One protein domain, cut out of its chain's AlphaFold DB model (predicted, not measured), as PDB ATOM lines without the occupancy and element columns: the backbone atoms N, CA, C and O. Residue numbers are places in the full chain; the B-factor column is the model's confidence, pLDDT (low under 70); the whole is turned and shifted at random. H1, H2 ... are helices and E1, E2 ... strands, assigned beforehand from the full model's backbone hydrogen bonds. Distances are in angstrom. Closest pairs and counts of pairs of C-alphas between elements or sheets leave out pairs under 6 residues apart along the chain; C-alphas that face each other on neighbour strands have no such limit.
ATOM      1  N   GLU A   2     -39.112 -21.182 -49.314       61.59
ATOM      2  CA  GLU A   2     -38.118 -21.092 -48.231       61.59
ATOM      3  C   GLU A   2     -36.647 -21.180 -48.693       61.59
ATOM      4  O   GLU A   2     -35.814 -20.364 -48.291       61.59
ATOM      5  N   ASN A   3     -36.340 -22.064 -49.650       62.84
ATOM      6  CA  ASN A   3     -34.983 -22.216 -50.195       62.84
ATOM      7  C   ASN A   3     -34.472 -20.982 -50.964       62.84
ATOM      8  O   ASN A   3     -33.270 -20.719 -50.947       62.84
ATOM      9  N   ARG A   4     -35.352 -20.176 -51.589       62.94
ATOM     10  CA  ARG A   4     -34.947 -18.913 -52.247       62.94
ATOM     11  C   ARG A   4     -34.583 -17.839 -51.219       62.94
ATOM     12  O   ARG A   4     -33.513 -17.245 -51.327       62.94
ATOM     13  N   LYS A   5     -35.397 -17.670 -50.169       63.66
ATOM     14  CA  LYS A   5     -35.124 -16.713 -49.079       63.66
ATOM     15  C   LYS A   5     -33.825 -17.044 -48.328       63.66
ATOM     16  O   LYS A   5     -33.059 -16.137 -48.005       63.66
ATOM     17  N   LYS A   6     -33.532 -18.333 -48.102       62.94
ATOM     18  CA  LYS A   6     -32.278 -18.789 -47.470       62.94
ATOM     19  C   LYS A   6     -31.048 -18.494 -48.346       62.94
ATOM     20  O   LYS A   6     -30.036 -18.015 -47.838       62.94
ATOM     21  N   ARG A   7     -31.152 -18.691 -49.666       63.62
ATOM     22  CA  ARG A   7     -30.080 -18.389 -50.635       63.62
ATOM     23  C   ARG A   7     -29.805 -16.885 -50.743       63.62
ATOM     24  O   ARG A   7     -28.651 -16.473 -50.710       63.62
ATOM     25  N   GLU A   8     -30.846 -16.055 -50.779       65.12
ATOM     26  CA  GLU A   8     -30.724 -14.588 -50.787       65.12
ATOM     27  C   GLU A   8     -30.144 -14.013 -49.488       65.12
ATOM     28  O   GLU A   8     -29.419 -13.017 -49.526       65.12
ATOM     29  N   LYS A   9     -30.444 -14.627 -48.334       66.12
ATOM     30  CA  LYS A   9     -29.851 -14.257 -47.039       66.12
ATOM     31  C   LYS A   9     -28.355 -14.591 -46.999       66.12
ATOM     32  O   LYS A   9     -27.569 -13.748 -46.578       66.12
ATOM     33  N   ASN A  10     -27.952 -15.755 -47.520       71.00
ATOM     34  CA  ASN A  10     -26.538 -16.130 -47.643       71.00
ATOM     35  C   ASN A  10     -25.768 -15.216 -48.608       71.00
ATOM     36  O   ASN A  10     -24.672 -14.779 -48.278       71.00
ATOM     37  N   ILE A  11     -26.346 -14.860 -49.761       72.94
ATOM     38  CA  ILE A  11     -25.707 -13.935 -50.717       72.94
ATOM     39  C   ILE A  11     -25.525 -12.543 -50.095       72.94
ATOM     40  O   ILE A  11     -24.475 -11.926 -50.262       72.94
ATOM     41  N   ARG A  12     -26.517 -12.050 -49.338       72.88
ATOM     42  CA  ARG A  12     -26.399 -10.787 -48.591       72.88
ATOM     43  C   ARG A  12     -25.334 -10.852 -47.492       72.88
ATOM     44  O   ARG A  12     -24.559  -9.910 -47.371       72.88
ATOM     45  N   GLY A  13     -25.247 -11.962 -46.755       76.69
ATOM     46  CA  GLY A  13     -24.205 -12.186 -45.747       76.69
ATOM     47  C   GLY A  13     -22.795 -12.214 -46.343       76.69
ATOM     48  O   GLY A  13     -21.907 -11.527 -45.850       76.69
ATOM     49  N   VAL A  14     -22.602 -12.919 -47.462       78.88
ATOM     50  CA  VAL A  14     -21.313 -12.971 -48.174       78.88
ATOM     51  C   VAL A  14     -20.912 -11.593 -48.708       78.88
ATOM     52  O   VAL A  14     -19.766 -11.188 -48.539       78.88
ATOM     53  N   ARG A  15     -21.852 -10.826 -49.282       78.81
ATOM     54  CA  ARG A  15     -21.597  -9.444 -49.734       78.81
ATOM     55  C   ARG A  15     -21.214  -8.510 -48.582       78.81
ATOM     56  O   ARG A  15     -20.342  -7.666 -48.757       78.81
ATOM     57  N   PHE A  16     -21.832  -8.673 -47.414       82.19
ATOM     58  CA  PHE A  16     -21.502  -7.896 -46.218       82.19
ATOM     59  C   PHE A  16     -20.104  -8.232 -45.673       82.19
ATOM     60  O   PHE A  16     -19.330  -7.327 -45.374       82.19
ATOM     61  N   VAL A  17     -19.737  -9.518 -45.619       86.12
ATOM     62  CA  VAL A  17     -18.387  -9.948 -45.211       86.12
ATOM     63  C   VAL A  17     -17.327  -9.461 -46.202       86.12
ATOM     64  O   VAL A  17     -16.328  -8.889 -45.780       86.12
ATOM     65  N   LEU A  18     -17.562  -9.602 -47.511       86.38
ATOM     66  CA  LEU A  18     -16.670  -9.076 -48.555       86.38
ATOM     67  C   LEU A  18     -16.465  -7.562 -48.436       86.38
ATOM     68  O   LEU A  18     -15.353  -7.082 -48.631       86.38
ATOM     69  N   TYR A  19     -17.509  -6.810 -48.080       89.06
ATOM     70  CA  TYR A  19     -17.406  -5.369 -47.855       89.06
ATOM     71  C   TYR A  19     -16.499  -5.026 -46.664       89.06
ATOM     72  O   TYR A  19     -15.647  -4.143 -46.774       89.06
ATOM     73  N   ILE A  20     -16.642  -5.739 -45.542       89.56
ATOM     74  CA  ILE A  20     -15.792  -5.544 -44.357       89.56
ATOM     75  C   ILE A  20     -14.342  -5.926 -44.667       89.56
ATOM     76  O   ILE A  20     -13.437  -5.148 -44.377       89.56
ATOM     77  N   VAL A  21     -14.121  -7.081 -45.301       92.75
ATOM     78  CA  VAL A  21     -12.781  -7.540 -45.701       92.75
ATOM     79  C   VAL A  21     -12.136  -6.552 -46.671       92.75
ATOM     80  O   VAL A  21     -10.971  -6.210 -46.500       92.75
ATOM     81  N   GLY A  22     -12.891  -6.031 -47.642       91.31
ATOM     82  CA  GLY A  22     -12.404  -5.020 -48.580       91.31
ATOM     83  C   GLY A  22     -11.972  -3.727 -47.886       91.31
ATOM     84  O   GLY A  22     -10.900  -3.202 -48.183       91.31
ATOM     85  N   LYS A  23     -12.751  -3.236 -46.913       92.38
ATOM     86  CA  LYS A  23     -12.361  -2.062 -46.114       92.38
ATOM     87  C   LYS A  23     -11.141  -2.324 -45.235       92.38
ATOM     88  O   LYS A  23     -10.273  -1.463 -45.146       92.38
ATOM     89  N   LEU A  24     -11.053  -3.501 -44.621       94.31
ATOM     90  CA  LEU A  24      -9.903  -3.881 -43.803       94.31
ATOM     91  C   LEU A  24      -8.631  -3.983 -44.659       94.31
ATOM     92  O   LEU A  24      -7.601  -3.430 -44.283       94.31
ATOM     93  N   LEU A  25      -8.720  -4.590 -45.847       94.56
ATOM     94  CA  LEU A  25      -7.633  -4.615 -46.828       94.56
ATOM     95  C   LEU A  25      -7.217  -3.209 -47.265       94.56
ATOM     96  O   LEU A  25      -6.025  -2.944 -47.365       94.56
ATOM     97  N   ALA A  26      -8.169  -2.297 -47.478       94.19
ATOM     98  CA  ALA A  26      -7.857  -0.909 -47.807       94.19
ATOM     99  C   ALA A  26      -7.090  -0.210 -46.671       94.19
ATOM    100  O   ALA A  26      -6.087   0.450 -46.931       94.19
ATOM    101  N   CYS A  27      -7.496  -0.400 -45.409       94.88
ATOM    102  CA  CYS A  27      -6.759   0.126 -44.255       94.88
ATOM    103  C   CYS A  27      -5.331  -0.434 -44.185       94.88
ATOM    104  O   CYS A  27      -4.380   0.321 -43.997       94.88
ATOM    105  N   VAL A  28      -5.170  -1.743 -44.384       95.88
ATOM    106  CA  VAL A  28      -3.854  -2.399 -44.407       95.88
ATOM    107  C   VAL A  28      -2.994  -1.870 -45.558       95.88
ATOM    108  O   VAL A  28      -1.819  -1.574 -45.356       95.88
ATOM    109  N   ALA A  29      -3.568  -1.685 -46.747       96.00
ATOM    110  CA  ALA A  29      -2.863  -1.124 -47.894       96.00
ATOM    111  C   ALA A  29      -2.366   0.304 -47.618       96.00
ATOM    112  O   ALA A  29      -1.215   0.613 -47.918       96.00
ATOM    113  N   ILE A  30      -3.187   1.153 -46.989       96.62
ATOM    114  CA  ILE A  30      -2.786   2.512 -46.590       96.62
ATOM    115  C   ILE A  30      -1.620   2.468 -45.596       96.62
ATOM    116  O   ILE A  30      -0.654   3.215 -45.754       96.62
ATOM    117  N   LEU A  31      -1.668   1.571 -44.605       96.56
ATOM    118  CA  LEU A  31      -0.570   1.398 -43.649       96.56
ATOM    119  C   LEU A  31       0.733   0.985 -44.348       96.56
ATOM    120  O   LEU A  31       1.776   1.591 -44.103       96.56
ATOM    121  N   TYR A  32       0.681   0.007 -45.258       95.62
ATOM    122  CA  TYR A  32       1.859  -0.413 -46.021       95.62
ATOM    123  C   TYR A  32       2.407   0.691 -46.923       95.62
ATOM    124  O   TYR A  32       3.624   0.844 -47.010       95.62
ATOM    125  N   LEU A  33       1.541   1.488 -47.553       96.06
ATOM    126  CA  LEU A  33       1.968   2.650 -48.333       96.06
ATOM    127  C   LEU A  33       2.691   3.681 -47.459       96.06
ATOM    128  O   LEU A  33       3.712   4.220 -47.882       96.06
ATOM    129  N   GLY A  34       2.219   3.908 -46.229       96.75
ATOM    130  CA  GLY A  34       2.893   4.774 -45.260       96.75
ATOM    131  C   GLY A  34       4.291   4.270 -44.891       96.75
ATOM    132  O   GLY A  34       5.263   5.018 -44.986       96.75
ATOM    133  N   ILE A  35       4.415   2.984 -44.544       95.94
ATOM    134  CA  ILE A  35       5.713   2.349 -44.242       95.94
ATOM    135  C   ILE A  35       6.647   2.436 -45.452       95.94
ATOM    136  O   ILE A  35       7.828   2.751 -45.314       95.94
ATOM    137  N   PHE A  36       6.119   2.182 -46.648       95.44
ATOM    138  CA  PHE A  36       6.880   2.237 -47.885       95.44
ATOM    139  C   PHE A  36       7.415   3.644 -48.184       95.44
ATOM    140  O   PHE A  36       8.594   3.801 -48.516       95.44
ATOM    141  N   ALA A  37       6.573   4.670 -48.039       95.94
ATOM    142  CA  ALA A  37       6.970   6.061 -48.215       95.94
ATOM    143  C   ALA A  37       8.048   6.462 -47.199       95.94
ATOM    144  O   ALA A  37       9.065   7.040 -47.581       95.94
ATOM    145  N   PHE A  38       7.879   6.073 -45.931       95.88
ATOM    146  CA  PHE A  38       8.861   6.326 -44.879       95.88
ATOM    147  C   PHE A  38      10.214   5.664 -45.183       95.88
ATOM    148  O   PHE A  38      11.242   6.335 -45.185       95.88
ATOM    149  N   LYS A  39      10.221   4.377 -45.550       93.56
ATOM    150  CA  LYS A  39      11.449   3.647 -45.919       93.56
ATOM    151  C   LYS A  39      12.139   4.224 -47.154       93.56
ATOM    152  O   LYS A  39      13.364   4.216 -47.244       93.56
ATOM    153  N   THR A  40      11.362   4.732 -48.105       95.00
ATOM    154  CA  THR A  40      11.884   5.428 -49.288       95.00
ATOM    155  C   THR A  40      12.546   6.751 -48.898       95.00
ATOM    156  O   THR A  40      13.636   7.056 -49.382       95.00
ATOM    157  N   ALA A  41      11.940   7.519 -47.988       95.31
ATOM    158  CA  ALA A  41      12.536   8.746 -47.465       95.31
ATOM    159  C   ALA A  41      13.839   8.468 -46.694       95.31
ATOM    160  O   ALA A  41      14.840   9.136 -46.950       95.31
ATOM    161  N   GLU A  42      13.863   7.440 -45.836       93.19
ATOM    162  CA  GLU A  42      15.075   6.999 -45.126       93.19
ATOM    163  C   GLU A  42      16.205   6.633 -46.099       93.19
ATOM    164  O   GLU A  42      17.300   7.181 -45.994       93.19
ATOM    165  N   ASN A  43      15.941   5.762 -47.084       93.88
ATOM    166  CA  ASN A  43      16.943   5.369 -48.085       93.88
ATOM    167  C   ASN A  43      17.485   6.586 -48.857       93.88
ATOM    168  O   ASN A  43      18.687   6.681 -49.099       93.88
ATOM    169  N   SER A  44      16.604   7.512 -49.243       94.94
ATOM    170  CA  SER A  44      16.982   8.720 -49.988       94.94
ATOM    171  C   SER A  44      17.873   9.643 -49.148       94.94
ATOM    172  O   SER A  44      18.894  10.129 -49.630       94.94
ATOM    173  N   SER A  45      17.516   9.848 -47.876       94.75
ATOM    174  CA  SER A  45      18.292  10.663 -46.935       94.75
ATOM    175  C   SER A  45      19.651  10.038 -46.626       94.75
ATOM    176  O   SER A  45      20.658  10.744 -46.641       94.75
ATOM    177  N   GLN A  46      19.699   8.720 -46.415       94.06
ATOM    178  CA  GLN A  46      20.947   8.006 -46.167       94.06
ATOM    179  C   GLN A  46      21.916   8.148 -47.342       94.06
ATOM    180  O   GLN A  46      23.082   8.442 -47.118       94.06
ATOM    181  N   ILE A  47      21.442   7.992 -48.581       95.38
ATOM    182  CA  ILE A  47      22.278   8.160 -49.778       95.38
ATOM    183  C   ILE A  47      22.806   9.589 -49.895       95.38
ATOM    184  O   ILE A  47      23.988   9.779 -50.165       95.38
ATOM    185  N   TYR A  48      21.953  10.588 -49.658       96.31
ATOM    186  CA  TYR A  48      22.364  11.989 -49.702       96.31
ATOM    187  C   TYR A  48      23.469  12.299 -48.682       96.31
ATOM    188  O   TYR A  48      24.471  12.917 -49.036       96.31
ATOM    189  N   MET A  49      23.303  11.860 -47.428       96.31
ATOM    190  CA  MET A  49      24.304  12.082 -46.379       96.31
ATOM    191  C   MET A  49      25.587  11.306 -46.663       96.31
ATOM    192  O   MET A  49      26.660  11.895 -46.668       96.31
ATOM    193  N   LEU A  50      25.468  10.024 -47.012       97.25
ATOM    194  CA  LEU A  50      26.609   9.165 -47.316       97.25
ATOM    195  C   LEU A  50      27.468   9.719 -48.455       97.25
ATOM    196  O   LEU A  50      28.686   9.652 -48.385       97.25
ATOM    197  N   ALA A  51      26.854  10.297 -49.487       97.81
ATOM    198  CA  ALA A  51      27.580  10.931 -50.581       97.81
ATOM    199  C   ALA A  51      28.427  12.125 -50.115       97.81
ATOM    200  O   ALA A  51      29.573  12.274 -50.533       97.81
ATOM    201  N   ARG A  52      27.869  12.968 -49.236       97.69
ATOM    202  CA  ARG A  52      28.587  14.115 -48.660       97.69
ATOM    203  C   ARG A  52      29.706  13.653 -47.737       97.69
ATOM    204  O   ARG A  52      30.822  14.150 -47.854       97.69
ATOM    205  N   ASP A  53      29.418  12.686 -46.873       97.50
ATOM    206  CA  ASP A  53      30.393  12.126 -45.939       97.50
ATOM    207  C   ASP A  53      31.535  11.430 -46.689       97.50
ATOM    208  O   ASP A  53      32.697  11.607 -46.333       97.50
ATOM    209  N   ALA A  54      31.232  10.713 -47.776       97.88
ATOM    210  CA  ALA A  54      32.232  10.062 -48.614       97.88
ATOM    211  C   ALA A  54      33.254  11.052 -49.169       97.88
ATOM    212  O   ALA A  54      34.452  10.825 -49.016       97.88
ATOM    213  N   PHE A  55      32.811  12.168 -49.752       98.19
ATOM    214  CA  PHE A  55      33.744  13.184 -50.238       98.19
ATOM    215  C   PHE A  55      34.450  13.925 -49.111       98.19
ATOM    216  O   PHE A  55      35.655  14.129 -49.204       98.19
ATOM    217  N   ALA A  56      33.757  14.259 -48.020       97.94
ATOM    218  CA  ALA A  56      34.387  14.916 -46.880       97.94
ATOM    219  C   ALA A  56      35.543  14.088 -46.301       97.94
ATOM    220  O   ALA A  56      36.635  14.616 -46.086       97.94
ATOM    221  N   LYS A  57      35.329  12.783 -46.102       97.88
ATOM    222  CA  LYS A  57      36.339  11.879 -45.542       97.88
ATOM    223  C   LYS A  57      37.411  11.501 -46.555       97.88
ATOM    224  O   LYS A  57      38.587  11.542 -46.210       97.88
ATOM    225  N   ARG A  58      37.045  11.248 -47.817       97.38
ATOM    226  CA  ARG A  58      38.021  11.033 -48.897       97.38
ATOM    227  C   ARG A  58      38.956  12.235 -49.044       97.38
ATOM    228  O   ARG A  58      40.163  12.047 -49.083       97.38
ATOM    229  N   THR A  59      38.420  13.455 -49.100       97.44
ATOM    230  CA  THR A  59      39.234  14.672 -49.205       97.44
ATOM    231  C   THR A  59      40.114  14.856 -47.974       97.44
ATOM    232  O   THR A  59      41.299  15.115 -48.133       97.44
ATOM    233  N   SER A  60      39.575  14.670 -46.765       97.06
ATOM    234  CA  SER A  60      40.352  14.761 -45.520       97.06
ATOM    235  C   SER A  60      41.559  13.820 -45.530       97.06
ATOM    236  O   SER A  60      42.682  14.272 -45.326       97.06
ATOM    237  N   VAL A  61      41.349  12.537 -45.842       97.12
ATOM    238  CA  VAL A  61      42.413  11.521 -45.826       97.12
ATOM    239  C   VAL A  61      43.418  11.734 -46.959       97.12
ATOM    240  O   VAL A  61      44.617  11.625 -46.723       97.12
ATOM    241  N   ILE A  62      42.969  12.113 -48.162       96.75
ATOM    242  CA  ILE A  62      43.878  12.444 -49.276       96.75
ATOM    243  C   ILE A  62      44.765  13.637 -48.922       96.75
ATOM    244  O   ILE A  62      45.974  13.581 -49.123       96.75
ATOM    245  N   LEU A  63      44.181  14.712 -48.393       96.12
ATOM    246  CA  LEU A  63      44.906  15.944 -48.080       96.12
ATOM    247  C   LEU A  63      45.785  15.816 -46.828       96.12
ATOM    248  O   LEU A  63      46.836  16.442 -46.746       96.12
ATOM    249  N   LYS A  64      45.363  15.022 -45.846       95.12
ATOM    250  CA  LYS A  64      46.073  14.800 -44.584       95.12
ATOM    251  C   LYS A  64      46.221  13.292 -44.365       95.12
ATOM    252  O   LYS A  64      45.407  12.725 -43.644       95.12
ATOM    253  N   PRO A  65      47.197  12.632 -45.012       92.19
ATOM    254  CA  PRO A  65      47.337  11.175 -44.938       92.19
ATOM    255  C   PRO A  65      47.949  10.669 -43.624       92.19
ATOM    256  O   PRO A  65      47.717   9.525 -43.242       92.19
ATOM    257  N   ILE A  66      48.732  11.497 -42.927       90.50
ATOM    258  CA  ILE A  66      49.442  11.106 -41.701       90.50
ATOM    259  C   ILE A  66      48.567  11.384 -40.473       90.50
ATOM    260  O   ILE A  66      48.054  12.492 -40.329       90.50
ATOM    261  N   ASP A  67      48.411  10.379 -39.603       86.69
ATOM    262  CA  ASP A  67      47.693  10.450 -38.318       86.69
ATOM    263  C   ASP A  67      46.291  11.085 -38.401       86.69
ATOM    264  O   ASP A  67      45.894  11.901 -37.568       86.69
ATOM    265  N   ASN A  68      45.522  10.720 -39.431       92.19
ATOM    266  CA  ASN A  68      44.174  11.240 -39.635       92.19
ATOM    267  C   ASN A  68      43.103  10.330 -39.020       92.19
ATOM    268  O   ASN A  68      42.888   9.202 -39.468       92.19
ATOM    269  N   ASP A  69      42.373  10.860 -38.038       93.00
ATOM    270  CA  ASP A  69      41.267  10.170 -37.360       93.00
ATOM    271  C   ASP A  69      40.136   9.747 -38.318       93.00
ATOM    272  O   ASP A  69      39.410   8.784 -38.052       93.00
ATOM    273  N   ASP A  70      39.988  10.432 -39.458       95.19
ATOM    274  CA  ASP A  70      38.964  10.119 -40.455       95.19
ATOM    275  C   ASP A  70      39.219   8.790 -41.177       95.19
ATOM    276  O   ASP A  70      38.266   8.198 -41.696       95.19
ATOM    277  N   THR A  71      40.453   8.277 -41.161       95.00
ATOM    278  CA  THR A  71      40.798   6.982 -41.761       95.00
ATOM    279  C   THR A  71      39.980   5.848 -41.141       95.00
ATOM    280  O   THR A  71      39.431   5.015 -41.859       95.00
ATOM    281  N   ALA A  72      39.761   5.869 -39.820       94.50
ATOM    282  CA  ALA A  72      38.963   4.854 -39.125       94.50
ATOM    283  C   ALA A  72      37.472   4.856 -39.524       94.50
ATOM    284  O   ALA A  72      36.757   3.876 -39.291       94.50
ATOM    285  N   LEU A  73      36.979   5.948 -40.120       96.00
ATOM    286  CA  LEU A  73      35.587   6.082 -40.556       96.00
ATOM    287  C   LEU A  73      35.354   5.530 -41.969       96.00
ATOM    288  O   LEU A  73      34.202   5.286 -42.343       96.00
ATOM    289  N   LEU A  74      36.417   5.296 -42.746       96.69
ATOM    290  CA  LEU A  74      36.321   4.885 -44.147       96.69
ATOM    291  C   LEU A  74      35.599   3.542 -44.312       96.69
ATOM    292  O   LEU A  74      34.708   3.439 -45.154       96.69
ATOM    293  N   ALA A  75      35.864   2.559 -43.449       95.00
ATOM    294  CA  ALA A  75      35.195   1.252 -43.478       95.00
ATOM    295  C   ALA A  75      33.668   1.320 -43.243       95.00
ATOM    296  O   ALA A  75      32.927   0.395 -43.599       95.00
ATOM    297  N   GLY A  76      33.170   2.406 -42.641       94.62
ATOM    298  CA  GLY A  76      31.737   2.662 -42.469       94.62
ATOM    299  C   GLY A  76      31.060   3.265 -43.704       94.62
ATOM    300  O   GLY A  76      29.844   3.146 -43.846       94.62
ATOM    301  N   ILE A  77      31.841   3.881 -44.591       97.44
ATOM    302  CA  ILE A  77      31.380   4.671 -45.741       97.44
ATOM    303  C   ILE A  77      31.585   3.904 -47.049       97.44
ATOM    304  O   ILE A  77      30.702   3.882 -47.910       97.44
ATOM    305  N   PHE A  78      32.737   3.258 -47.189       98.12
ATOM    306  CA  PHE A  78      33.171   2.560 -48.388       98.12
ATOM    307  C   PHE A  78      33.051   1.040 -48.222       98.12
ATOM    308  O   PHE A  78      33.021   0.500 -47.106       98.12
ATOM    309  N   THR A  79      32.925   0.335 -49.343       98.06
ATOM    310  CA  THR A  79      33.081  -1.124 -49.369       98.06
ATOM    311  C   THR A  79      34.556  -1.484 -49.213       98.06
ATOM    312  O   THR A  79      35.436  -0.693 -49.558       98.06
ATOM    313  N   GLN A  80      34.837  -2.685 -48.703       96.62
ATOM    314  CA  GLN A  80      36.222  -3.153 -48.594       96.62
ATOM    315  C   GLN A  80      36.879  -3.249 -49.977       96.62
ATOM    316  O   GLN A  80      38.027  -2.859 -50.134       96.62
ATOM    317  N   GLU A  81      36.118  -3.666 -50.996       96.62
ATOM    318  CA  GLU A  81      36.580  -3.717 -52.388       96.62
ATOM    319  C   GLU A  81      37.118  -2.359 -52.868       96.62
ATOM    320  O   GLU A  81      38.181  -2.298 -53.485       96.62
ATOM    321  N   TYR A  82      36.424  -1.260 -52.549       97.38
ATOM    322  CA  TYR A  82      36.888   0.084 -52.890       97.38
ATOM    323  C   TYR A  82      38.182   0.456 -52.161       97.38
ATOM    324  O   TYR A  82      39.104   1.000 -52.773       97.38
ATOM    325  N   LEU A  83      38.250   0.177 -50.856       97.56
ATOM    326  CA  LEU A  83      39.408   0.509 -50.026       97.56
ATOM    327  C   LEU A  83      40.648  -0.274 -50.465       97.56
ATOM    328  O   LEU A  83      41.701   0.329 -50.651       97.56
ATOM    329  N   ASP A  84      40.500  -1.567 -50.757       97.00
ATOM    330  CA  ASP A  84      41.585  -2.421 -51.249       97.00
ATOM    331  C   ASP A  84      42.074  -1.972 -52.638       97.00
ATOM    332  O   ASP A  84      43.277  -1.921 -52.896       97.00
ATOM    333  N   LYS A  85      41.144  -1.611 -53.537       96.69
ATOM    334  CA  LYS A  85      41.452  -1.136 -54.898       96.69
ATOM    335  C   LYS A  85      42.198   0.195 -54.890       96.69
ATOM    336  O   LYS A  85      43.113   0.385 -55.686       96.69
ATOM    337  N   THR A  86      41.760   1.134 -54.056       95.62
ATOM    338  CA  THR A  86      42.264   2.519 -54.065       95.62
ATOM    339  C   THR A  86      43.386   2.764 -53.070       95.62
ATOM    340  O   THR A  86      44.072   3.775 -53.183       95.62
ATOM    341  N   GLN A  87      43.566   1.863 -52.100       96.12
ATOM    342  CA  GLN A  87      44.489   2.020 -50.977       96.12
ATOM    343  C   GLN A  87      44.279   3.339 -50.220       96.12
ATOM    344  O   GLN A  87      45.219   3.908 -49.671       96.12
ATOM    345  N   LEU A  88      43.037   3.841 -50.184       95.00
ATOM    346  CA  LEU A  88      42.718   5.151 -49.611       95.00
ATOM    347  C   LEU A  88      43.151   5.275 -48.140       95.00
ATOM    348  O   LEU A  88      43.515   6.362 -47.709       95.00
ATOM    349  N   GLU A  89      43.143   4.172 -47.389       93.38
ATOM    350  CA  GLU A  89      43.550   4.134 -45.977       93.38
ATOM    351  C   GLU A  89      45.064   4.269 -45.769       93.38
ATOM    352  O   GLU A  89      45.499   4.679 -44.696       93.38
ATOM    353  N   THR A  90      45.868   3.912 -46.772       93.69
ATOM    354  CA  THR A  90      47.333   3.825 -46.658       93.69
ATOM    355  C   THR A  90      48.074   4.727 -47.637       93.69
ATOM    356  O   THR A  90      49.304   4.737 -47.639       93.69
ATOM    357  N   GLN A  91      47.360   5.452 -48.498       91.88
ATOM    358  CA  GLN A  91      47.966   6.361 -49.466       91.88
ATOM    359  C   GLN A  91      48.722   7.496 -48.763       91.88
ATOM    360  O   GLN A  91      48.323   7.965 -47.698       91.88
ATOM    361  N   GLN A  92      49.813   7.942 -49.380       92.19
ATOM    362  CA  GLN A  92      50.704   8.972 -48.836       92.19
ATOM    363  C   GLN A  92      50.984  10.095 -49.842       92.19
ATOM    364  O   GLN A  92      51.964  10.814 -49.688       92.19
ATOM    365  N   THR A  93      50.122  10.277 -50.849       91.50
ATOM    366  CA  THR A  93      50.352  11.203 -51.974       91.50
ATOM    367  C   THR A  93      50.732  12.611 -51.511       91.50
ATOM    368  O   THR A  93      51.633  13.222 -52.067       91.50
ATOM    369  N   ASN A  94      50.088  13.109 -50.448       92.94
ATOM    370  CA  ASN A  94      50.336  14.446 -49.902       92.94
ATOM    371  C   ASN A  94      51.120  14.436 -48.581       92.94
ATOM    372  O   ASN A  94      51.095  15.423 -47.849       92.94
ATOM    373  N   ALA A  95      51.801  13.337 -48.239       92.62
ATOM    374  CA  ALA A  95      52.469  13.198 -46.944       92.62
ATOM    375  C   ALA A  95      53.564  14.250 -46.715       92.62
ATOM    376  O   ALA A  95      53.744  14.668 -45.577       92.62
ATOM    377  N   GLY A  96      54.230  14.725 -47.772       92.88
ATOM    378  CA  GLY A  96      55.261  15.768 -47.693       92.88
ATOM    379  C   GLY A  96      54.741  17.182 -47.414       92.88
ATOM    380  O   GLY A  96      55.526  18.133 -47.417       92.88
ATOM    381  N   TYR A  97      53.434  17.350 -47.191       93.62
ATOM    382  CA  TYR A  97      52.794  18.650 -47.039       93.62
ATOM    383  C   TYR A  97      51.947  18.740 -45.770       93.62
ATOM    384  O   TYR A  97      51.092  17.906 -45.487       93.62
ATOM    385  N   ILE A  98      52.108  19.845 -45.042       94.31
ATOM    386  CA  ILE A  98      51.244  20.225 -43.923       94.31
ATOM    387  C   ILE A  98      50.126  21.117 -44.461       94.31
ATOM    388  O   ILE A  98      50.306  22.325 -44.652       94.31
ATOM    389  N   ILE A  99      48.953  20.528 -44.694       94.81
ATOM    390  CA  ILE A  99      47.772  21.254 -45.177       94.81
ATOM    391  C   ILE A  99      47.053  21.928 -44.003       94.81
ATOM    392  O   ILE A  99      46.460  21.280 -43.141       94.81
ATOM    393  N   SER A 100      47.098  23.259 -43.966       94.31
ATOM    394  CA  SER A 100      46.525  24.077 -42.892       94.31
ATOM    395  C   SER A 100      45.015  24.267 -43.053       94.31
ATOM    396  O   SER A 100      44.270  24.144 -42.081       94.31
ATOM    397  N   SER A 101      44.549  24.523 -44.276       94.94
ATOM    398  CA  SER A 101      43.134  24.759 -44.580       94.94
ATOM    399  C   SER A 101      42.808  24.422 -46.031       94.94
ATOM    400  O   SER A 101      43.696  24.401 -46.876       94.94
ATOM    401  N   TYR A 102      41.529  24.189 -46.302       96.38
ATOM    402  CA  TYR A 102      40.948  24.057 -47.636       96.38
ATOM    403  C   TYR A 102      39.447  24.363 -47.545       96.38
ATOM    404  O   TYR A 102      38.841  24.161 -46.488       96.38
ATOM    405  N   ASP A 103      38.850  24.832 -48.637       96.62
ATOM    406  CA  ASP A 103      37.398  24.908 -48.801       96.62
ATOM    407  C   ASP A 103      36.910  23.673 -49.568       96.62
ATOM    408  O   ASP A 103      37.495  23.283 -50.580       96.62
ATOM    409  N   LEU A 104      35.853  23.039 -49.059       97.12
ATOM    410  CA  LEU A 104      35.243  21.848 -49.643       97.12
ATOM    411  C   LEU A 104      33.764  22.112 -49.905       97.12
ATOM    412  O   LEU A 104      32.965  22.262 -48.977       97.12
ATOM    413  N   GLN A 105      33.382  22.049 -51.176       97.19
ATOM    414  CA  GLN A 105      32.001  22.174 -51.613       97.19
ATOM    415  C   GLN A 105      31.559  20.904 -52.336       97.19
ATOM    416  O   GLN A 105      31.962  20.628 -53.463       97.19
ATOM    417  N   THR A 106      30.671  20.142 -51.697       97.69
ATOM    418  CA  THR A 106      30.077  18.935 -52.285       97.69
ATOM    419  C   THR A 106      28.596  19.171 -52.579       97.69
ATOM    420  O   THR A 106      27.774  19.281 -51.661       97.69
ATOM    421  N   LYS A 107      28.224  19.222 -53.862       97.75
ATOM    422  CA  LYS A 107      26.829  19.358 -54.305       97.75
ATOM    423  C   LYS A 107      26.279  17.992 -54.693       97.75
ATOM    424  O   LYS A 107      26.603  17.425 -55.736       97.75
ATOM    425  N   VAL A 108      25.398  17.478 -53.841       97.06
ATOM    426  CA  VAL A 108      24.696  16.210 -54.058       97.06
ATOM    427  C   VAL A 108      23.254  16.502 -54.486       97.06
ATOM    428  O   VAL A 108      22.543  17.206 -53.763       97.06
ATOM    429  N   PRO A 109      22.774  15.983 -55.628       94.25
ATOM    430  CA  PRO A 109      21.388  16.151 -56.033       94.25
ATOM    431  C   PRO A 109      20.459  15.318 -55.146       94.25
ATOM    432  O   PRO A 109      20.759  14.176 -54.790       94.25
ATOM    433  N   ILE A 110      19.279  15.856 -54.843       89.12
ATOM    434  CA  ILE A 110      18.229  15.090 -54.170       89.12
ATOM    435  C   ILE A 110      17.689  14.053 -55.158       89.12
ATOM    436  O   ILE A 110      17.138  14.403 -56.202       89.12
ATOM    437  N   LYS A 111      17.820  12.767 -54.820       92.00
ATOM    438  CA  LYS A 111      17.227  11.659 -55.575       92.00
ATOM    439  C   LYS A 111      16.328  10.826 -54.674       92.00
ATOM    440  O   LYS A 111      16.694  10.501 -53.548       92.00
ATOM    441  N   VAL A 112      15.164  10.447 -55.197       93.19
ATOM    442  CA  VAL A 112      14.255   9.515 -54.522       93.19
ATOM    443  C   VAL A 112      14.731   8.090 -54.775       93.19
ATOM    444  O   VAL A 112      14.816   7.649 -55.921       93.19
ATOM    445  N   VAL A 113      15.015   7.363 -53.699       93.44
ATOM    446  CA  VAL A 113      15.500   5.983 -53.746       93.44
ATOM    447  C   VAL A 113      14.500   5.064 -53.068       93.44
ATOM    448  O   VAL A 113      14.362   5.039 -51.847       93.44
ATOM    449  N   PHE A 114      13.789   4.291 -53.887       92.62
ATOM    450  CA  PHE A 114      12.765   3.370 -53.408       92.62
ATOM    451  C   PHE A 114      13.320   2.330 -52.431       92.62
ATOM    452  O   PHE A 114      14.455   1.868 -52.554       92.62
ATOM    453  N   ALA A 115      12.473   1.919 -51.485       90.00
ATOM    454  CA  ALA A 115      12.839   1.012 -50.397       90.00
ATOM    455  C   ALA A 115      13.483  -0.320 -50.852       90.00
ATOM    456  O   ALA A 115      14.326  -0.857 -50.139       90.00
ATOM    457  N   TRP A 116      13.111  -0.839 -52.029       90.38
ATOM    458  CA  TRP A 116      13.581  -2.125 -52.574       90.38
ATOM    459  C   TRP A 116      14.864  -2.037 -53.419       90.38
ATOM    460  O   TRP A 116      15.302  -3.045 -53.975       90.38
ATOM    461  N   LYS A 117      15.446  -0.845 -53.600       95.56
ATOM    462  CA  LYS A 117      16.709  -0.685 -54.334       95.56
ATOM    463  C   LYS A 117      17.892  -1.072 -53.442       95.56
ATOM    464  O   LYS A 117      17.931  -0.691 -52.278       95.56
ATOM    465  N   ASN A 118      18.862  -1.770 -54.036       95.75
ATOM    466  CA  ASN A 118      20.116  -2.181 -53.382       95.75
ATOM    467  C   ASN A 118      21.373  -1.689 -54.115       95.75
ATOM    468  O   ASN A 118      22.481  -1.929 -53.657       95.75
ATOM    469  N   LYS A 119      21.202  -1.046 -55.274       96.81
ATOM    470  CA  LYS A 119      22.264  -0.396 -56.042       96.81
ATOM    471  C   LYS A 119      21.744   0.928 -56.577       96.81
ATOM    472  O   LYS A 119      20.554   1.010 -56.916       96.81
ATOM    473  N   MET A 120      22.600   1.938 -56.627       95.75
ATOM    474  CA  MET A 120      22.247   3.265 -57.114       95.75
ATOM    475  C   MET A 120      23.491   4.024 -57.560       95.75
ATOM    476  O   MET A 120      24.489   4.010 -56.850       95.75
ATOM    477  N   ASP A 121      23.359   4.762 -58.660       97.00
ATOM    478  CA  ASP A 121      24.381   5.699 -59.113       97.00
ATOM    479  C   ASP A 121      23.913   7.143 -58.906       97.00
ATOM    480  O   ASP A 121      22.789   7.544 -59.272       97.00
ATOM    481  N   ILE A 122      24.779   7.959 -58.315       96.56
ATOM    482  CA  ILE A 122      24.522   9.383 -58.097       96.56
ATOM    483  C   ILE A 122      25.648  10.217 -58.700       96.56
ATOM    484  O   ILE A 122      26.820   9.912 -58.524       96.56
ATOM    485  N   ARG A 123      25.274  11.277 -59.417       97.69
ATOM    486  CA  ARG A 123      26.218  12.261 -59.944       97.69
ATOM    487  C   ARG A 123      26.418  13.324 -58.869       97.69
ATOM    488  O   ARG A 123      25.422  13.883 -58.416       97.69
ATOM    489  N   VAL A 124      27.651  13.560 -58.448       98.12
ATOM    490  CA  VAL A 124      28.023  14.488 -57.374       98.12
ATOM    491  C   VAL A 124      29.091  15.426 -57.897       98.12
ATOM    492  O   VAL A 124      30.070  14.981 -58.482       98.12
ATOM    493  N   GLU A 125      28.910  16.720 -57.685       98.38
ATOM    494  CA  GLU A 125      29.962  17.703 -57.928       98.38
ATOM    495  C   GLU A 125      30.747  17.886 -56.630       98.38
ATOM    496  O   GLU A 125      30.152  18.120 -55.574       98.38
ATOM    497  N   ASN A 126      32.066  17.746 -56.701       98.19
ATOM    498  CA  ASN A 126      32.964  17.941 -55.578       98.19
ATOM    499  C   ASN A 126      34.079  18.910 -55.966       98.19
ATOM    500  O   ASN A 126      34.898  18.602 -56.829       98.19
ATOM    501  N   LEU A 127      34.103  20.061 -55.301       97.56
ATOM    502  CA  LEU A 127      35.072  21.126 -55.508       97.56
ATOM    503  C   LEU A 127      35.908  21.309 -54.241       97.56
ATOM    504  O   LEU A 127      35.360  21.506 -53.155       97.56
ATOM    505  N   VAL A 128      37.227  21.253 -54.396       96.88
ATOM    506  CA  VAL A 128      38.215  21.539 -53.355       96.88
ATOM    507  C   VAL A 128      39.068  22.712 -53.818       96.88
ATOM    508  O   VAL A 128      39.663  22.656 -54.893       96.88
ATOM    509  N   GLN A 129      39.128  23.771 -53.019       94.75
ATOM    510  CA  GLN A 129      39.810  25.013 -53.386       94.75
ATOM    511  C   GLN A 129      40.468  25.678 -52.175       94.75
ATOM    512  O   GLN A 129      40.347  25.188 -51.050       94.75
ATOM    513  N   ASP A 130      41.195  26.775 -52.411       94.44
ATOM    514  CA  ASP A 130      41.847  27.568 -51.357       94.44
ATOM    515  C   ASP A 130      42.729  26.726 -50.408       94.44
ATOM    516  O   ASP A 130      42.784  26.947 -49.193       94.44
ATOM    517  N   ILE A 131      43.422  25.722 -50.965       95.38
ATOM    518  CA  ILE A 131      44.269  24.796 -50.205       95.38
ATOM    519  C   ILE A 131      45.534  25.520 -49.741       95.38
ATOM    520  O   ILE A 131      46.449  25.768 -50.523       95.38
ATOM    521  N   SER A 132      45.606  25.843 -48.451       94.81
ATOM    522  CA  SER A 132      46.799  26.417 -47.833       94.81
ATOM    523  C   SER A 132      47.687  25.301 -47.297       94.81
ATOM    524  O   SER A 132      47.280  24.557 -46.401       94.81
ATOM    525  N   ALA A 133      48.905  25.193 -47.822       94.50
ATOM    526  CA  ALA A 133      49.855  24.151 -47.457       94.50
ATOM    527  C   ALA A 133      51.262  24.716 -47.234       94.50
ATOM    528  O   ALA A 133      51.596  25.810 -47.695       94.50
ATOM    529  N   LYS A 134      52.095  23.947 -46.534       93.56
ATOM    530  CA  LYS A 134      53.544  24.153 -46.419       93.56
ATOM    531  C   LYS A 134      54.249  22.818 -46.597       93.56
ATOM    532  O   LYS A 134      53.661  21.787 -46.288       93.56
ATOM    533  N   VAL A 135      55.493  22.846 -47.055       92.50
ATOM    534  CA  VAL A 135      56.354  21.661 -47.037       92.50
ATOM    535  C   VAL A 135      56.562  21.195 -45.592       92.50
ATOM    536  O   VAL A 135      56.846  22.013 -44.713       92.50
ATOM    537  N   ASP A 136      56.437  19.890 -45.357       90.50
ATOM    538  CA  ASP A 136      56.866  19.259 -44.114       90.50
ATOM    539  C   ASP A 136      58.377  18.999 -44.148       90.50
ATOM    540  O   ASP A 136      58.860  18.003 -44.681       90.50
ATOM    541  N   THR A 137      59.141  19.905 -43.544       85.44
ATOM    542  CA  THR A 137      60.605  19.814 -43.476       85.44
ATOM    543  C   THR A 137      61.108  18.703 -42.550       85.44
ATOM    544  O   THR A 137      62.316  18.512 -42.444       85.44
ATOM    545  N   SER A 138      60.222  18.017 -41.816       84.50
ATOM    546  CA  SER A 138      60.605  16.848 -41.016       84.50
ATOM    547  C   SER A 138      60.796  15.591 -41.870       84.50
ATOM    548  O   SER A 138      61.434  14.637 -41.420       84.50
ATOM    549  N   GLN A 139      60.291  15.599 -43.108       79.81
ATOM    550  CA  GLN A 139      60.462  14.501 -44.049       79.81
ATOM    551  C   GLN A 139      61.792  14.611 -44.790       79.81
ATOM    552  O   GLN A 139      62.195  15.683 -45.236       79.81
ATOM    553  N   LEU A 140      62.483  13.473 -44.907       72.88
ATOM    554  CA  LEU A 140      63.790  13.378 -45.564       72.88
ATOM    555  C   LEU A 140      63.687  13.529 -47.086       72.88
ATOM    556  O   LEU A 140      64.587  14.081 -47.710       72.88
ATOM    557  N   GLU A 141      62.592  13.043 -47.665       78.12
ATOM    558  CA  GLU A 141      62.285  13.139 -49.086       78.12
ATOM    559  C   GLU A 141      60.829  13.569 -49.234       78.12
ATOM    560  O   GLU A 141      59.940  13.014 -48.588       78.12
ATOM    561  N   ILE A 142      60.592  14.567 -50.082       81.19
ATOM    562  CA  ILE A 142      59.253  15.074 -50.374       81.19
ATOM    563  C   ILE A 142      58.906  14.649 -51.789       81.19
ATOM    564  O   ILE A 142      59.583  15.021 -52.748       81.19
ATOM    565  N   GLN A 143      57.841  13.866 -51.913       84.88
ATOM    566  CA  GLN A 143      57.242  13.580 -53.203       84.88
ATOM    567  C   GLN A 143      56.482  14.827 -53.662       84.88
ATOM    568  O   GLN A 143      55.413  15.134 -53.136       84.88
ATOM    569  N   GLU A 144      57.058  15.570 -54.607       87.88
ATOM    570  CA  GLU A 144      56.360  16.704 -55.211       87.88
ATOM    571  C   GLU A 144      55.108  16.221 -55.951       87.88
ATOM    572  O   GLU A 144      55.125  15.192 -56.632       87.88
ATOM    573  N   VAL A 145      54.023  16.982 -55.815       90.75
ATOM    574  CA  VAL A 145      52.758  16.731 -56.508       90.75
ATOM    575  C   VAL A 145      52.420  17.903 -57.419       90.75
ATOM    576  O   VAL A 145      52.622  19.061 -57.055       90.75
ATOM    577  N   ASP A 146      51.862  17.607 -58.591       90.12
ATOM    578  CA  ASP A 146      51.353  18.635 -59.508       90.12
ATOM    579  C   ASP A 146      49.983  19.174 -59.061       90.12
ATOM    580  O   ASP A 146      49.588  20.285 -59.415       90.12
ATOM    581  N   GLN A 147      49.260  18.390 -58.253       91.31
ATOM    582  CA  GLN A 147      47.949  18.715 -57.705       91.31
ATOM    583  C   GLN A 147      47.715  17.926 -56.412       91.31
ATOM    584  O   GLN A 147      47.941  16.720 -56.372       91.31
ATOM    585  N   PHE A 148      47.210  18.586 -55.362       94.12
ATOM    586  CA  PHE A 148      46.899  17.910 -54.094       94.12
ATOM    587  C   PHE A 148      45.724  16.931 -54.213       94.12
ATOM    588  O   PHE A 148      45.723  15.860 -53.607       94.12
ATOM    589  N   ILE A 149      44.680  17.327 -54.942       94.75
ATOM    590  CA  ILE A 149      43.483  16.519 -55.162       94.75
ATOM    591  C   ILE A 149      42.711  17.030 -56.380       94.75
ATOM    592  O   ILE A 149      42.584  18.240 -56.586       94.75
ATOM    593  N   GLU A 150      42.165  16.104 -57.163       94.75
ATOM    594  CA  GLU A 150      41.265  16.418 -58.270       94.75
ATOM    595  C   GLU A 150      39.913  16.935 -57.758       94.75
ATOM    596  O   GLU A 150      39.346  16.411 -56.791       94.75
ATOM    597  N   SER A 151      39.395  17.959 -58.435       96.19
ATOM    598  CA  SER A 151      38.026  18.455 -58.290       96.19
ATOM    599  C   SER A 151      37.250  18.146 -59.559       96.19
ATOM    600  O   SER A 151      37.811  18.127 -60.652       96.19
ATOM    601  N   GLY A 152      35.950  17.901 -59.440       97.50
ATOM    602  CA  GLY A 152      35.185  17.485 -60.601       97.50
ATOM    603  C   GLY A 152      33.773  17.025 -60.315       97.50
ATOM    604  O   GLY A 152      33.253  17.087 -59.198       97.50
ATOM    605  N   VAL A 153      33.151  16.534 -61.375       98.19
ATOM    606  CA  VAL A 153      31.879  15.843 -61.335       98.19
ATOM    607  C   VAL A 153      32.134  14.348 -61.384       98.19
ATOM    608  O   VAL A 153      32.754  13.834 -62.310       98.19
ATOM    609  N   TYR A 154      31.617  13.651 -60.384       98.50
ATOM    610  CA  TYR A 154      31.838  12.234 -60.168       98.50
ATOM    611  C   TYR A 154      30.530  11.456 -60.232       98.50
ATOM    612  O   TYR A 154      29.480  11.946 -59.805       98.50
ATOM    613  N   THR A 155      30.606  10.205 -60.663       98.38
ATOM    614  CA  THR A 155      29.569   9.199 -60.442       98.38
ATOM    615  C   THR A 155      29.964   8.327 -59.251       98.38
ATOM    616  O   THR A 155      30.989   7.650 -59.272       98.38
ATOM    617  N   LEU A 156      29.142   8.336 -58.199       98.00
ATOM    618  CA  LEU A 156      29.258   7.425 -57.060       98.00
ATOM    619  C   LEU A 156      28.415   6.190 -57.329       98.00
ATOM    620  O   LEU A 156      27.188   6.286 -57.414       98.00
ATOM    621  N   HIS A 157      29.080   5.046 -57.389       98.06
ATOM    622  CA  HIS A 157      28.454   3.740 -57.494       98.06
ATOM    623  C   HIS A 157      28.204   3.207 -56.090       98.06
ATOM    624  O   HIS A 157      29.140   2.896 -55.356       98.06
ATOM    625  N   MET A 158      26.940   3.134 -55.683       97.50
ATOM    626  CA  MET A 158      26.556   2.793 -54.315       97.50
ATOM    627  C   MET A 158      25.862   1.441 -54.260       97.50
ATOM    628  O   MET A 158      25.043   1.101 -55.122       97.50
ATOM    629  N   VAL A 159      26.136   0.686 -53.201       97.75
ATOM    630  CA  VAL A 159      25.558  -0.638 -52.957       97.75
ATOM    631  C   VAL A 159      25.041  -0.734 -51.530       97.75
ATOM    632  O   VAL A 159      25.510  -0.031 -50.637       97.75
ATOM    633  N   LYS A 160      24.044  -1.587 -51.314       96.00
ATOM    634  CA  LYS A 160      23.511  -1.883 -49.988       96.00
ATOM    635  C   LYS A 160      24.061  -3.224 -49.502       96.00
ATOM    636  O   LYS A 160      23.666  -4.263 -50.025       96.00
ATOM    637  N   GLU A 161      24.924  -3.184 -48.493       94.56
ATOM    638  CA  GLU A 161      25.535  -4.340 -47.823       94.56
ATOM    639  C   GLU A 161      25.009  -4.424 -46.389       94.56
ATOM    640  O   GLU A 161      24.966  -3.417 -45.681       94.56
ATOM    641  N   ASP A 162      24.525  -5.597 -45.975       89.50
ATOM    642  CA  ASP A 162      23.984  -5.832 -44.625       89.50
ATOM    643  C   ASP A 162      22.968  -4.770 -44.160       89.50
ATOM    644  O   ASP A 162      22.909  -4.350 -43.003       89.50
ATOM    645  N   GLY A 163      22.143  -4.300 -45.101       88.50
ATOM    646  CA  GLY A 163      21.108  -3.302 -44.846       88.50
ATOM    647  C   GLY A 163      21.602  -1.852 -44.777       88.50
ATOM    648  O   GLY A 163      20.772  -0.963 -44.574       88.50
ATOM    649  N   ARG A 164      22.893  -1.584 -44.998       92.69
ATOM    650  CA  ARG A 164      23.493  -0.243 -45.004       92.69
ATOM    651  C   ARG A 164      24.016   0.108 -46.389       92.69
ATOM    652  O   ARG A 164      24.591  -0.727 -47.075       92.69
ATOM    653  N   TRP A 165      23.793   1.346 -46.813       96.75
ATOM    654  CA  TRP A 165      24.401   1.841 -48.043       96.75
ATOM    655  C   TRP A 165      25.888   2.110 -47.825       96.75
ATOM    656  O   TRP A 165      26.269   2.591 -46.760       96.75
ATOM    657  N   LYS A 166      26.688   1.810 -48.846       98.00
ATOM    658  CA  LYS A 166      28.121   2.071 -48.937       98.00
ATOM    659  C   LYS A 166      28.487   2.517 -50.350       98.00
ATOM    660  O   LYS A 166      27.770   2.212 -51.307       98.00
ATOM    661  N   VAL A 167      29.594   3.239 -50.476       98.38
ATOM    662  CA  VAL A 167      30.193   3.593 -51.767       98.38
ATOM    663  C   VAL A 167      31.098   2.451 -52.217       98.38
ATOM    664  O   VAL A 167      32.030   2.081 -51.509       98.38
ATOM    665  N   ASN A 168      30.796   1.889 -53.381       98.25
ATOM    666  CA  ASN A 168      31.539   0.787 -53.978       98.25
ATOM    667  C   ASN A 168      32.592   1.252 -54.981       98.25
ATOM    668  O   ASN A 168      33.612   0.599 -55.150       98.25
ATOM    669  N   ASP A 169      32.317   2.343 -55.692       98.25
ATOM    670  CA  ASP A 169      33.281   2.939 -56.609       98.25
ATOM    671  C   ASP A 169      32.979   4.421 -56.832       98.25
ATOM    672  O   ASP A 169      31.853   4.884 -56.605       98.25
ATOM    673  N   ILE A 170      33.993   5.156 -57.279       98.12
ATOM    674  CA  ILE A 170      33.895   6.568 -57.647       98.12
ATOM    675  C   ILE A 170      34.566   6.749 -59.004       98.12
ATOM    676  O   ILE A 170      35.758   6.485 -59.142       98.12
ATOM    677  N   THR A 171      33.810   7.259 -59.972       98.06
ATOM    678  CA  THR A 171      34.285   7.524 -61.334       98.06
ATOM    679  C   THR A 171      34.286   9.027 -61.583       98.06
ATOM    680  O   THR A 171      33.256   9.669 -61.386       98.06
ATOM    681  N   LEU A 172      35.420   9.602 -61.990       97.69
ATOM    682  CA  LEU A 172      35.482  10.990 -62.458       97.69
ATOM    683  C   LEU A 172      34.905  11.065 -63.876       97.69
ATOM    684  O   LEU A 172      35.361  10.353 -64.767       97.69
ATOM    685  N   GLU A 173      33.905  11.917 -64.077       97.31
ATOM    686  CA  GLU A 173      33.263  12.137 -65.380       97.31
ATOM    687  C   GLU A 173      33.799  13.398 -66.063       97.31
ATOM    688  O   GLU A 173      33.952  13.445 -67.281       97.31
ATOM    689  N   GLU A 174      34.040  14.441 -65.271       97.44
ATOM    690  CA  GLU A 174      34.423  15.764 -65.748       97.44
ATOM    691  C   GLU A 174      35.282  16.447 -64.688       97.44
ATOM    692  O   GLU A 174      34.862  16.561 -63.537       97.44
ATOM    693  N   GLU A 175      36.473  16.896 -65.062       96.12
ATOM    694  CA  GLU A 175      37.337  17.667 -64.174       96.12
ATOM    695  C   GLU A 175      36.851  19.121 -64.080       96.12
ATOM    696  O   GLU A 175      36.456  19.728 -65.076       96.12
ATOM    697  N   ILE A 176      36.886  19.687 -62.874       95.06
ATOM    698  CA  ILE A 176      36.594  21.096 -62.615       95.06
ATOM    699  C   ILE A 176      37.869  21.741 -62.087       95.06
ATOM    700  O   ILE A 176      38.361  21.366 -61.025       95.06
TER     701      ILE A 176
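What this domain is: This is residues 2 to 176 of the 204 residues of an uncharacterized protein of Clostridiales bacterium (UniProt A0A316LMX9). A curled sheet of four strands wraps round the far part of one very long helix, H1, whose residues 2 to 34 stick out free as a straight arm; two short helices, H2 and H3, sit by the edge strand E4. The arm makes much of the length of this rod, 107 by 27 by 23 A. The 175 printed residues hold three named helices, then four named strands, in the antiparallel order E1, E2, E3, E4; the class is mixed, helices and strands. The whole is extended, with a radius of gyration of the C-alphas of 27.1 A.

How they stand to each other: Look first at the strongly twisted sheet of E1, residues 97 to 107, E2, 119 to 135, E3, 152 to 161, and E4, 164 to 175, a meander, each strand the antiparallel neighbour of the one before. Find N 105 and O 127 at 2.9 A for E1 and E2, N 124 and O 154 at 2.8 A for E2 and E3, and N 157 and O 169 at 2.9 A for E3 and E4. The sheet curls round H1, residues 2 to 63, which is on one face of it in two layers, helix and sheet; the closest C-alphas of H1 and E1 are Arg 52 and Thr 106, 6.2 A apart. H2, residues 69 to 77, touches residues 50 to 61 of H1 as a helical hairpin, closest at the C-alphas of Lys 57 and Asp 70, 6.0 A, at a shallow tilt of 30 degrees, opposite ways. H3, residues 80 to 86, only grazes the sheet, its C-alpha of Tyr 82 5.5 A from that of Asn 168 in E4. Every O i to N i+4 pair is within hydrogen-bond range in H1 and H3; H2 has 0 of 5, but 5 of 6 O i to N i+3 pairs.

Where its parts are: Find C-alpha 2 at (-38.118, -21.092, -48.231); from there H1 runs 90.9 A to C-alpha 63 at (44.906, 15.944, -48.080). E2 spans 41.6 A and bends by 70 degrees at residue 132, and E4, 29.7 A long, ends at C-alpha 175 at (37.337, 17.667, -64.174). E1 spans 27.0 A, E3 27.1 A, H2 14.1 A and H3 9.9 A.

The domain as a whole: The C-alphas farthest apart are those of Glu 2 and Leu 140, 107.6 A. The printed part has no cut, and the links E1 to E2 and E2 to E3 are long. Residues 2 to 9 are under pLDDT 70.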